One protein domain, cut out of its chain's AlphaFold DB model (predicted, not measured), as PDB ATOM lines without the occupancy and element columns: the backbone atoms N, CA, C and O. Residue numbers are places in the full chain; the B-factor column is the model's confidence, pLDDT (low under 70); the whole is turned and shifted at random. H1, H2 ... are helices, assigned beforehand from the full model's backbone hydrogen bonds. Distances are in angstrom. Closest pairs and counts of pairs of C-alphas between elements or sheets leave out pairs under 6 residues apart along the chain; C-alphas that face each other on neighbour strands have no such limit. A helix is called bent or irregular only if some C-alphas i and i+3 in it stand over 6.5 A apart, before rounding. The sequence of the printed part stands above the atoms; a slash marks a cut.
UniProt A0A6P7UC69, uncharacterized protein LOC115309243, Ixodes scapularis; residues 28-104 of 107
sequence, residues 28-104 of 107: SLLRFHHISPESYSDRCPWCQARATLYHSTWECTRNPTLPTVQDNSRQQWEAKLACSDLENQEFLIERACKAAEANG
ATOM      1  N   SER A  28     135.232 299.087 231.956       96.06
ATOM      2  CA  SER A  28     134.833 300.398 231.436       96.06
ATOM      3  C   SER A  28     135.617 300.682 230.158       96.06
ATOM      4  O   SER A  28     136.739 300.193 230.004       96.06
ATOM      5  N   LEU A  29     135.048 301.494 229.264       97.19
ATOM      6  CA  LEU A  29     135.695 301.852 228.000       97.19
ATOM      7  C   LEU A  29     137.066 302.486 228.230       97.19
ATOM      8  O   LEU A  29     138.028 302.071 227.600       97.19
ATOM      9  N   LEU A  30     137.203 303.392 229.207       97.62
ATOM     10  CA  LEU A  30     138.505 303.979 229.531       97.62
ATOM     11  C   LEU A  30     139.542 302.923 229.945       97.62
ATOM     12  O   LEU A  30     140.708 303.014 229.563       97.62
ATOM     13  N   ARG A  31     139.134 301.909 230.719       96.06
ATOM     14  CA  ARG A  31     140.040 300.834 231.140       96.06
ATOM     15  C   ARG A  31     140.515 300.009 229.946       96.06
ATOM     16  O   ARG A  31     141.688 299.659 229.898       96.06
ATOM     17  N   PHE A  32     139.628 299.700 229.004       95.94
ATOM     18  CA  PHE A  32     139.993 298.956 227.799       95.94
ATOM     19  C   PHE A  32     140.755 299.813 226.788       95.94
ATOM     20  O   PHE A  32     141.690 299.310 226.175       95.94
ATOM     21  N   HIS A  33     140.465 301.113 226.702       97.38
ATOM     22  CA  HIS A  33     141.250 302.071 225.926       97.38
ATOM     23  C   HIS A  33     142.712 302.096 226.380       97.38
ATOM     24  O   HIS A  33     143.606 302.119 225.552       97.38
ATOM     25  N   HIS A  34     142.987 302.008 227.687       96.38
ATOM     26  CA  HIS A  34     144.369 301.917 228.176       96.38
ATOM     27  C   HIS A  34     145.110 300.645 227.709       96.38
ATOM     28  O   HIS A  34     146.336 300.617 227.759       96.38
ATOM     29  N   ILE A  35     144.392 299.592 227.299       95.50
ATOM     30  CA  ILE A  35     144.960 298.313 226.844       95.50
ATOM     31  C   ILE A  35     145.047 298.274 225.313       95.50
ATOM     32  O   ILE A  35     146.077 297.892 224.768       95.50
ATOM     33  N   SER A  36     143.972 298.670 224.627       95.25
ATOM     34  CA  SER A  36     143.888 298.743 223.167       95.25
ATOM     35  C   SER A  36     143.204 300.050 222.740       95.25
ATOM     36  O   SER A  36     141.988 300.065 222.508       95.25
ATOM     37  N   PRO A  37     143.964 301.160 222.641       96.31
ATOM     38  CA  PRO A  37     143.427 302.468 222.266       96.31
ATOM     39  C   PRO A  37     142.756 302.484 220.889       96.31
ATOM     40  O   PRO A  37     141.773 303.190 220.694       96.31
ATOM     41  N   GLU A  38     143.268 301.676 219.958       96.12
ATOM     42  CA  GLU A  38     142.762 301.565 218.583       96.12
ATOM     43  C   GLU A  38     141.400 300.858 218.511       96.12
ATOM     44  O   GLU A  38     140.638 301.054 217.569       96.12
ATOM     45  N   SER A  39     141.084 300.011 219.499       94.88
ATOM     46  CA  SER A  39     139.836 299.236 219.528       94.88
ATOM     47  C   SER A  39     138.749 299.886 220.378       94.88
ATOM     48  O   SER A  39     137.566 299.696 220.109       94.88
ATOM     49  N   TYR A  40     139.131 300.633 221.415       96.06
ATOM     50  CA  TYR A  40     138.195 301.202 222.378       96.06
ATOM     51  C   TYR A  40     138.411 302.699 222.505       96.06
ATOM     52  O   TYR A  40     139.496 303.143 222.861       96.06
ATOM     53  N   SER A  41     137.358 303.482 222.282       96.19
ATOM     54  CA  SER A  41     137.380 304.919 222.553       96.19
ATOM     55  C   SER A  41     137.454 305.196 224.058       96.19
ATOM     56  O   SER A  41     136.812 304.513 224.855       96.19
ATOM     57  N   ASP A  42     138.177 306.245 224.461       97.12
ATOM     58  CA  ASP A  42     138.149 306.757 225.839       97.12
ATOM     59  C   ASP A  42     136.907 307.621 226.131       97.12
ATOM     60  O   ASP A  42     136.727 308.110 227.254       97.12
ATOM     61  N   ARG A  43     136.046 307.810 225.123       98.12
ATOM     62  CA  ARG A  43     134.855 308.656 225.160       98.12
ATOM     63  C   ARG A  43     133.582 307.855 225.354       98.12
ATOM     64  O   ARG A  43     133.388 306.772 224.815       98.12
ATOM     65  N   CYS A  44     132.683 308.449 226.120       97.81
ATOM     66  CA  CYS A  44     131.340 307.960 226.353       97.81
ATOM     67  C   CYS A  44     130.522 308.091 225.059       97.81
ATOM     68  O   CYS A  44     130.398 309.213 224.555       97.81
ATOM     69  N   PRO A  45     129.913 307.011 224.539       96.88
ATOM     70  CA  PRO A  45     129.187 307.062 223.270       96.88
ATOM     71  C   PRO A  45     127.946 307.967 223.330       96.88
ATOM     72  O   PRO A  45     127.502 308.472 222.303       96.88
ATOM     73  N   TRP A  46     127.412 308.235 224.527       96.81
ATOM     74  CA  TRP A  46     126.169 308.994 224.708       96.81
ATOM     75  C   TRP A  46     126.364 310.503 224.906       96.81
ATOM     76  O   TRP A  46     125.469 311.295 224.608       96.81
ATOM     77  N   CYS A  47     127.509 310.933 225.446       97.06
ATOM     78  CA  CYS A  47     127.748 312.351 225.751       97.06
ATOM     79  C   CYS A  47     129.154 312.861 225.425       97.06
ATOM     80  O   CYS A  47     129.411 314.046 225.619       97.06
ATOM     81  N   GLN A  48     130.054 311.998 224.944       97.75
ATOM     82  CA  GLN A  48     131.437 312.328 224.574       97.75
ATOM     83  C   GLN A  48     132.344 312.789 225.737       97.75
ATOM     84  O   GLN A  48     133.496 313.176 225.520       97.75
ATOM     85  N   ALA A  49     131.883 312.706 226.989       98.00
ATOM     86  CA  ALA A  49     132.748 312.847 228.162       98.00
ATOM     87  C   ALA A  49     133.680 311.631 228.310       98.00
ATOM     88  O   ALA A  49     133.503 310.611 227.645       98.00
ATOM     89  N   ARG A  50     134.682 311.714 229.191       97.81
ATOM     90  CA  ARG A  50     135.617 310.605 229.428       97.81
ATOM     91  C   ARG A  50     134.887 309.414 230.065       97.81
ATOM     92  O   ARG A  50     134.314 309.551 231.144       97.81
ATOM     93  N   ALA A  51     134.944 308.240 229.435       97.44
ATOM     94  CA  ALA A  51     134.200 307.033 229.814       97.44
ATOM     95  C   ALA A  51     134.818 306.276 231.005       97.44
ATOM     96  O   ALA A  51     135.149 305.089 230.929       97.44
ATOM     97  N   THR A  52     135.016 306.987 232.117       98.06
ATOM     98  CA  THR A  52     135.431 306.391 233.392       98.06
ATOM     99  C   THR A  52     134.351 305.443 233.925       98.06
ATOM    100  O   THR A  52     133.179 305.583 233.584       98.06
ATOM    101  N   LEU A  53     134.713 304.524 234.827       97.81
ATOM    102  CA  LEU A  53     133.739 303.643 235.486       97.81
ATOM    103  C   LEU A  53     132.611 304.427 236.183       97.81
ATOM    104  O   LEU A  53     131.439 304.099 236.014       97.81
ATOM    105  N   TYR A  54     132.969 305.486 236.916       98.19
ATOM    106  CA  TYR A  54     132.011 306.395 237.556       98.19
ATOM    107  C   TYR A  54     131.121 307.085 236.520       98.19
ATOM    108  O   TYR A  54     129.904 307.123 236.690       98.19
ATOM    109  N   HIS A  55     131.715 307.569 235.425       98.06
ATOM    110  CA  HIS A  55     130.968 308.232 234.367       98.06
ATOM    111  C   HIS A  55     129.923 307.312 233.747       98.06
ATOM    112  O   HIS A  55     128.730 307.603 233.771       98.06
ATOM    113  N   SER A  56     130.379 306.176 233.225       97.00
ATOM    114  CA  SER A  56     129.535 305.236 232.496       97.00
ATOM    115  C   SER A  56     128.465 304.599 233.381       97.00
ATOM    116  O   SER A  56     127.366 304.343 232.899       97.00
ATOM    117  N   THR A  57     128.765 304.362 234.663       97.31
ATOM    118  CA  THR A  57     127.829 303.708 235.590       97.31
ATOM    119  C   THR A  57     126.872 304.689 236.259       97.31
ATOM    120  O   THR A  57     125.701 304.360 236.434       97.31
ATOM    121  N   TRP A  58     127.339 305.866 236.683       97.75
ATOM    122  CA  TRP A  58     126.605 306.725 237.620       97.75
ATOM    123  C   TRP A  58     126.330 308.128 237.089       97.75
ATOM    124  O   TRP A  58     125.176 308.548 237.058       97.75
ATOM    125  N   GLU A  59     127.371 308.844 236.663       97.94
ATOM    126  CA  GLU A  59     127.266 310.272 236.336       97.94
ATOM    127  C   GLU A  59     126.534 310.534 235.017       97.94
ATOM    128  O   GLU A  59     125.807 311.524 234.905       97.94
ATOM    129  N   CYS A  60     126.705 309.670 234.013       97.12
ATOM    130  CA  CYS A  60     126.119 309.887 232.697       97.12
ATOM    131  C   CYS A  60     124.586 309.814 232.742       97.12
ATOM    132  O   CYS A  60     124.001 308.755 232.962       97.12
ATOM    133  N   THR A  61     123.931 310.933 232.435       96.38
ATOM    134  CA  THR A  61     122.466 311.032 232.321       96.38
ATOM    135  C   THR A  61     121.955 310.834 230.894       96.38
ATOM    136  O   THR A  61     120.749 310.833 230.670       96.38
ATOM    137  N   ARG A  62     122.862 310.681 229.917       96.69
ATOM    138  CA  ARG A  62     122.516 310.524 228.494       96.69
ATOM    139  C   ARG A  62     122.462 309.073 228.023       96.69
ATOM    140  O   ARG A  62     122.094 308.847 226.878       96.69
ATOM    141  N   ASN A  63     122.828 308.104 228.865       95.56
ATOM    142  CA  ASN A  63     122.699 306.690 228.521       95.56
ATOM    143  C   ASN A  63     121.216 306.269 228.579       95.56
ATOM    144  O   ASN A  63     120.679 306.173 229.683       95.56
ATOM    145  N   PRO A  64     120.557 305.963 227.445       94.44
ATOM    146  CA  PRO A  64     119.131 305.637 227.430       94.44
ATOM    147  C   PRO A  64     118.808 304.275 228.067       94.44
ATOM    148  O   PRO A  64     117.654 304.003 228.376       94.44
ATOM    149  N   THR A  65     119.809 303.412 228.265       94.19
ATOM    150  CA  THR A  65     119.627 302.077 228.866       94.19
ATOM    151  C   THR A  65     119.589 302.105 230.395       94.19
ATOM    152  O   THR A  65     119.210 301.117 231.028       94.19
ATOM    153  N   LEU A  66     119.977 303.230 231.003       94.69
ATOM    154  CA  LEU A  66     120.046 303.383 232.448       94.69
ATOM    155  C   LEU A  66     118.985 304.375 232.927       94.69
ATOM    156  O   LEU A  66     118.901 305.482 232.399       94.69
ATOM    157  N   PRO A  67     118.233 304.049 233.992       92.38
ATOM    158  CA  PRO A  67     117.385 305.032 234.653       92.38
ATOM    159  C   PRO A  67     118.217 306.228 235.126       92.38
ATOM    160  O   PRO A  67     119.327 306.049 235.638       92.38
ATOM    161  N   THR A  68     117.692 307.443 235.007       90.06
ATOM    162  CA  THR A  68     118.334 308.630 235.581       90.06
ATOM    163  C   THR A  68     118.332 308.543 237.105       90.06
ATOM    164  O   THR A  68     117.309 308.223 237.709       90.06
ATOM    165  N   VAL A  69     119.470 308.836 237.733       92.12
ATOM    166  CA  VAL A  69     119.567 308.976 239.194       92.12
ATOM    167  C   VAL A  69     119.318 310.432 239.588       92.12
ATOM    168  O   VAL A  69     119.634 311.334 238.818       92.12
ATOM    169  N   GLN A  70     118.739 310.659 240.769       91.00
ATOM    170  CA  GLN A  70     118.453 312.014 241.266       91.00
ATOM    171  C   GLN A  70     119.734 312.793 241.589       91.00
ATOM    172  O   GLN A  70     119.851 313.958 241.226       91.00
ATOM    173  N   ASP A  71     120.691 312.131 242.244       95.56
ATOM    174  CA  ASP A  71     122.005 312.679 242.572       95.56
ATOM    175  C   ASP A  71     123.085 311.832 241.893       95.56
ATOM    176  O   ASP A  71     123.355 310.686 242.270       95.56
ATOM    177  N   ASN A  72     123.675 312.405 240.847       96.00
ATOM    178  CA  ASN A  72     124.711 311.781 240.039       96.00
ATOM    179  C   ASN A  72     126.129 312.211 240.459       96.00
ATOM    180  O   ASN A  72     127.072 311.955 239.713       96.00
ATOM    181  N   SER A  73     126.281 312.848 241.626       97.44
ATOM    182  CA  SER A  73     127.560 313.336 242.143       97.44
ATOM    183  C   SER A  73     128.529 312.212 242.511       97.44
ATOM    184  O   SER A  73     128.160 311.059 242.774       97.44
ATOM    185  N   ARG A  74     129.813 312.575 242.589       96.88
ATOM    186  CA  ARG A  74     130.887 311.667 243.001       96.88
ATOM    187  C   ARG A  74     130.734 311.227 244.454       96.88
ATOM    188  O   ARG A  74     130.975 310.064 244.757       96.88
ATOM    189  N   GLN A  75     130.292 312.129 245.322       97.44
ATOM    190  CA  GLN A  75     130.023 311.853 246.728       97.44
ATOM    191  C   GLN A  75     128.948 310.773 246.862       97.44
ATOM    192  O   GLN A  75     129.131 309.812 247.608       97.44
ATOM    193  N   GLN A  76     127.866 310.879 246.086       97.25
ATOM    194  CA  GLN A  76     126.803 309.885 246.115       97.25
ATOM    195  C   GLN A  76     127.245 308.534 245.537       97.25
ATOM    196  O   GLN A  76     126.882 307.485 246.071       97.25
ATOM    197  N   TRP A  77     128.066 308.536 244.484       97.31
ATOM    198  CA  TRP A  77     128.699 307.320 243.969       97.31
ATOM    199  C   TRP A  77     129.557 306.613 245.031       97.31
ATOM    200  O   TRP A  77     129.416 305.409 245.247       97.31
ATOM    201  N   GLU A  78     130.416 307.357 245.727       97.31
ATOM    202  CA  GLU A  78     131.275 306.824 246.789       97.31
ATOM    203  C   GLU A  78     130.454 306.314 247.980       97.31
ATOM    204  O   GLU A  78     130.734 305.233 248.499       97.31
ATOM    205  N   ALA A  79     129.385 307.024 248.354       96.75
ATOM    206  CA  ALA A  79     128.446 306.579 249.379       96.75
ATOM    207  C   ALA A  79     127.771 305.251 248.999       96.75
ATOM    208  O   ALA A  79     127.675 304.350 249.832       96.75
ATOM    209  N   LYS A  80     127.367 305.081 247.731       96.69
ATOM    210  CA  LYS A  80     126.820 303.806 247.241       96.69
ATOM    211  C   LYS A  80     127.849 302.678 247.317       96.69
ATOM    212  O   LYS A  80     127.504 301.607 247.799       96.69
ATOM    213  N   LEU A  81     129.104 302.909 246.920       97.62
ATOM    214  CA  LEU A  81     130.190 301.918 247.038       97.62
ATOM    215  C   LEU A  81     130.520 301.534 248.493       97.62
ATOM    216  O   LEU A  81     131.039 300.442 248.749       97.62
ATOM    217  N   ALA A  82     130.234 302.432 249.436       97.31
ATOM    218  CA  ALA A  82     130.416 302.232 250.868       97.31
ATOM    219  C   ALA A  82     129.202 301.589 251.564       97.31
ATOM    220  O   ALA A  82     129.237 301.394 252.779       97.31
ATOM    221  N   CYS A  83     128.151 301.232 250.821       96.62
ATOM    222  CA  CYS A  83     126.940 300.647 251.382       96.62
ATOM    223  C   CYS A  83     127.064 299.125 251.573       96.62
ATOM    224  O   CYS A  83     127.614 298.403 250.735       96.62
ATOM    225  N   SER A  84     126.564 298.623 252.701       96.81
ATOM    226  CA  SER A  84     126.652 297.206 253.077       96.81
ATOM    227  C   SER A  84     125.366 296.419 252.830       96.81
ATOM    228  O   SER A  84     125.390 295.192 252.923       96.81
ATOM    229  N   ASP A  85     124.252 297.085 252.531       97.69
ATOM    230  CA  ASP A  85     122.974 296.424 252.305       97.69
ATOM    231  C   ASP A  85     122.919 295.731 250.941       97.69
ATOM    232  O   ASP A  85     123.515 296.167 249.955       97.69
ATOM    233  N   LEU A  86     122.180 294.623 250.903       98.06
ATOM    234  CA  LEU A  86     122.062 293.791 249.713       98.06
ATOM    235  C   LEU A  86     121.490 294.567 248.523       98.06
ATOM    236  O   LEU A  86     122.038 294.479 247.430       98.06
ATOM    237  N   GLU A  87     120.423 295.331 248.745       97.81
ATOM    238  CA  GLU A  87     119.677 296.004 247.683       97.81
ATOM    239  C   GLU A  87     120.538 297.044 246.957       97.81
ATOM    240  O   GLU A  87     120.609 297.034 245.730       97.81
ATOM    241  N   ASN A  88     121.270 297.891 247.687       97.31
ATOM    242  CA  ASN A  88     122.175 298.864 247.077       97.31
ATOM    243  C   ASN A  88     123.324 298.192 246.331       97.31
ATOM    244  O   ASN A  88     123.698 298.659 245.251       97.31
ATOM    245  N   GLN A  89     123.886 297.111 246.881       98.31
ATOM    246  CA  GLN A  89     124.949 296.381 246.197       98.31
ATOM    247  C   GLN A  89     124.433 295.767 244.893       98.31
ATOM    248  O   GLN A  89     125.054 295.955 243.849       98.31
ATOM    249  N   GLU A  90     123.283 295.092 244.921       98.38
ATOM    250  CA  GLU A  90     122.669 294.514 243.723       98.38
ATOM    251  C   GLU A  90     122.314 295.579 242.692       98.38
ATOM    252  O   GLU A  90     122.705 295.445 241.532       98.38
ATOM    253  N   PHE A  91     121.682 296.671 243.120       97.50
ATOM    254  CA  PHE A  91     121.338 297.791 242.254       97.50
ATOM    255  C   PHE A  91     122.563 298.355 241.529       97.50
ATOM    256  O   PHE A  91     122.538 298.533 240.309       97.50
ATOM    257  N   LEU A  92     123.655 298.626 242.253       98.00
ATOM    258  CA  LEU A  92     124.846 299.213 241.644       98.00
ATOM    259  C   LEU A  92     125.558 298.227 240.710       98.00
ATOM    260  O   LEU A  92     126.031 298.630 239.649       98.00
ATOM    261  N   ILE A  93     125.601 296.940 241.077       98.31
ATOM    262  CA  ILE A  93     126.148 295.876 240.226       98.31
ATOM    263  C   ILE A  93     125.353 295.777 238.929       98.31
ATOM    264  O   ILE A  93     125.942 295.790 237.851       98.31
ATOM    265  N   GLU A  94     124.028 295.692 239.012       97.56
ATOM    266  CA  GLU A  94     123.155 295.552 237.845       97.56
ATOM    267  C   GLU A  94     123.225 296.781 236.946       97.56
ATOM    268  O   GLU A  94     123.328 296.653 235.726       97.56
ATOM    269  N   ARG A  95     123.262 297.975 237.542       97.56
ATOM    270  CA  ARG A  95     123.473 299.221 236.807       97.56
ATOM    271  C   ARG A  95     124.811 299.225 236.066       97.56
ATOM    272  O   ARG A  95     124.845 299.594 234.896       97.56
ATOM    273  N   ALA A  96     125.896 298.799 236.714       97.62
ATOM    274  CA  ALA A  96     127.214 298.726 236.088       97.62
ATOM    275  C   ALA A  96     127.274 297.693 234.956       97.62
ATOM    276  O   ALA A  96     127.893 297.957 233.928       97.62
ATOM    277  N   CYS A  97     126.606 296.546 235.114       97.62
ATOM    278  CA  CYS A  97     126.521 295.531 234.060       97.62
ATOM    279  C   CYS A  97     125.785 296.079 232.837       97.62
ATOM    280  O   CYS A  97     126.362 296.101 231.758       97.62
ATOM    281  N   LYS A  98     124.598 296.672 233.026       96.94
ATOM    282  CA  LYS A  98     123.845 297.321 231.940       96.94
ATOM    283  C   LYS A  98     124.646 298.423 231.249       96.94
ATOM    284  O   LYS A  98     124.617 298.545 230.031       96.94
ATOM    285  N   ALA A  99     125.387 299.225 232.017       96.75
ATOM    286  CA  ALA A  99     126.258 300.256 231.461       96.75
ATOM    287  C   ALA A  99     127.382 299.664 230.595       96.75
ATOM    288  O   ALA A  99     127.739 300.241 229.570       96.75
ATOM    289  N   ALA A 100     127.968 298.546 231.023       96.38
ATOM    290  CA  ALA A 100     129.031 297.852 230.309       96.38
ATOM    291  C   ALA A 100     128.506 297.151 229.042       96.38
ATOM    292  O   ALA A 100     129.100 297.304 227.978       96.38
ATOM    293  N   GLU A 101     127.358 296.482 229.129       96.38
ATOM    294  CA  GLU A 101     126.645 295.875 227.995       96.38
ATOM    295  C   GLU A 101     126.290 296.934 226.941       96.38
ATOM    296  O   GLU A 101     126.631 296.802 225.769       96.38
ATOM    297  N   ALA A 102     125.711 298.064 227.362       95.06
ATOM    298  CA  ALA A 102     125.362 299.165 226.462       95.06
ATOM    299  C   ALA A 102     126.584 299.841 225.810       95.06
ATOM    300  O   ALA A 102     126.451 300.495 224.776       95.06
ATOM    301  N   ASN A 103     127.767 299.703 226.415       93.62
ATOM    302  CA  ASN A 103     129.039 300.158 225.854       93.62
ATOM    303  C   ASN A 103     129.736 299.088 224.991       93.62
ATOM    304  O   ASN A 103     130.820 299.361 224.480       93.62
ATOM    305  N   GLY A 104     129.168 297.884 224.853       92.56
ATOM    306  CA  GLY A 104     129.750 296.785 224.078       92.56
ATOM    307  C   GLY A 104     131.021 296.185 224.690       92.56
ATOM    308  O   GLY A 104     131.899 295.742 223.956       92.56
TER     309      GLY A 104
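AT A GLANCE: This is residues 28 to 104 of the 107 residues of the protein "uncharacterized protein LOC115309243" of Ixodes scapularis (UniProt A0A6P7UC69). One long helix, H4, runs roughly along the longest axis, with H2 packed across its residues 95 to 100 and H3 set steeply to its residues 88 to 92; H2 and H3 also pack on each other. The short H1 and the loop after it extend the other end, past the last residues of H4, and residues 82 to 87 stick out at the H3 end. The printed part has 77 residues, with four named helices in the order H1, H2, H3, H4 and no named strand; the class is all helix, with under half of the residues, 37, in named elements. It is compact, with a radius of gyration of the C-alphas of 12.5 A, and elongated, spanning 39 by 22 by 21 A.

HOW THE PARTS SIT: H1, residues 29 to 33, is close to but not clearly touching H2, residues 53 to 59; their closest C-alphas, Leu 30 and Leu 53, are 7.6 A apart. H2 touches H3, residues 74 to 81, at a steep tilt of 66 degrees, opposite ways, the closest C-alphas being Trp 58 and Trp 77 at 6.7 A. H2 touches H4, residues 86 to 102, closest at the C-alphas of Thr 57 and Ala 96, 5.0 A; at 71 degrees they are only just about perpendicular. H3 touches H4 at a steep tilt of 64 degrees, opposite ways, closest at the C-alphas of Lys 80 and Asn 88, 6.8 A. H1 is apart from H3, and only just apart from H4, at 8.1 A. In H1, H2, H3 and H4 every O i to N i+4 pair is within hydrogen-bond range.

IN THESE COORDINATES: H1 begins at C-alpha 29 (135.695, 301.852, 228.000) and is 5.9 A long. H2, 9.3 A, is only just irregular: C-alphas 56 and 59 are 6.7 A apart. H3 is 10.6 A long, and H4 runs 24.1 A to C-alpha 102 (125.362, 299.165, 226.462).

THE WHOLE: The two C-alphas farthest apart, Glu 38 and Asp 85, are 39.4 A apart. The links H1 to H2 and H2 to H3 are long, H3 to H4 tight. The printed part has no cut, and no printed residue is under 70 in pLDDT.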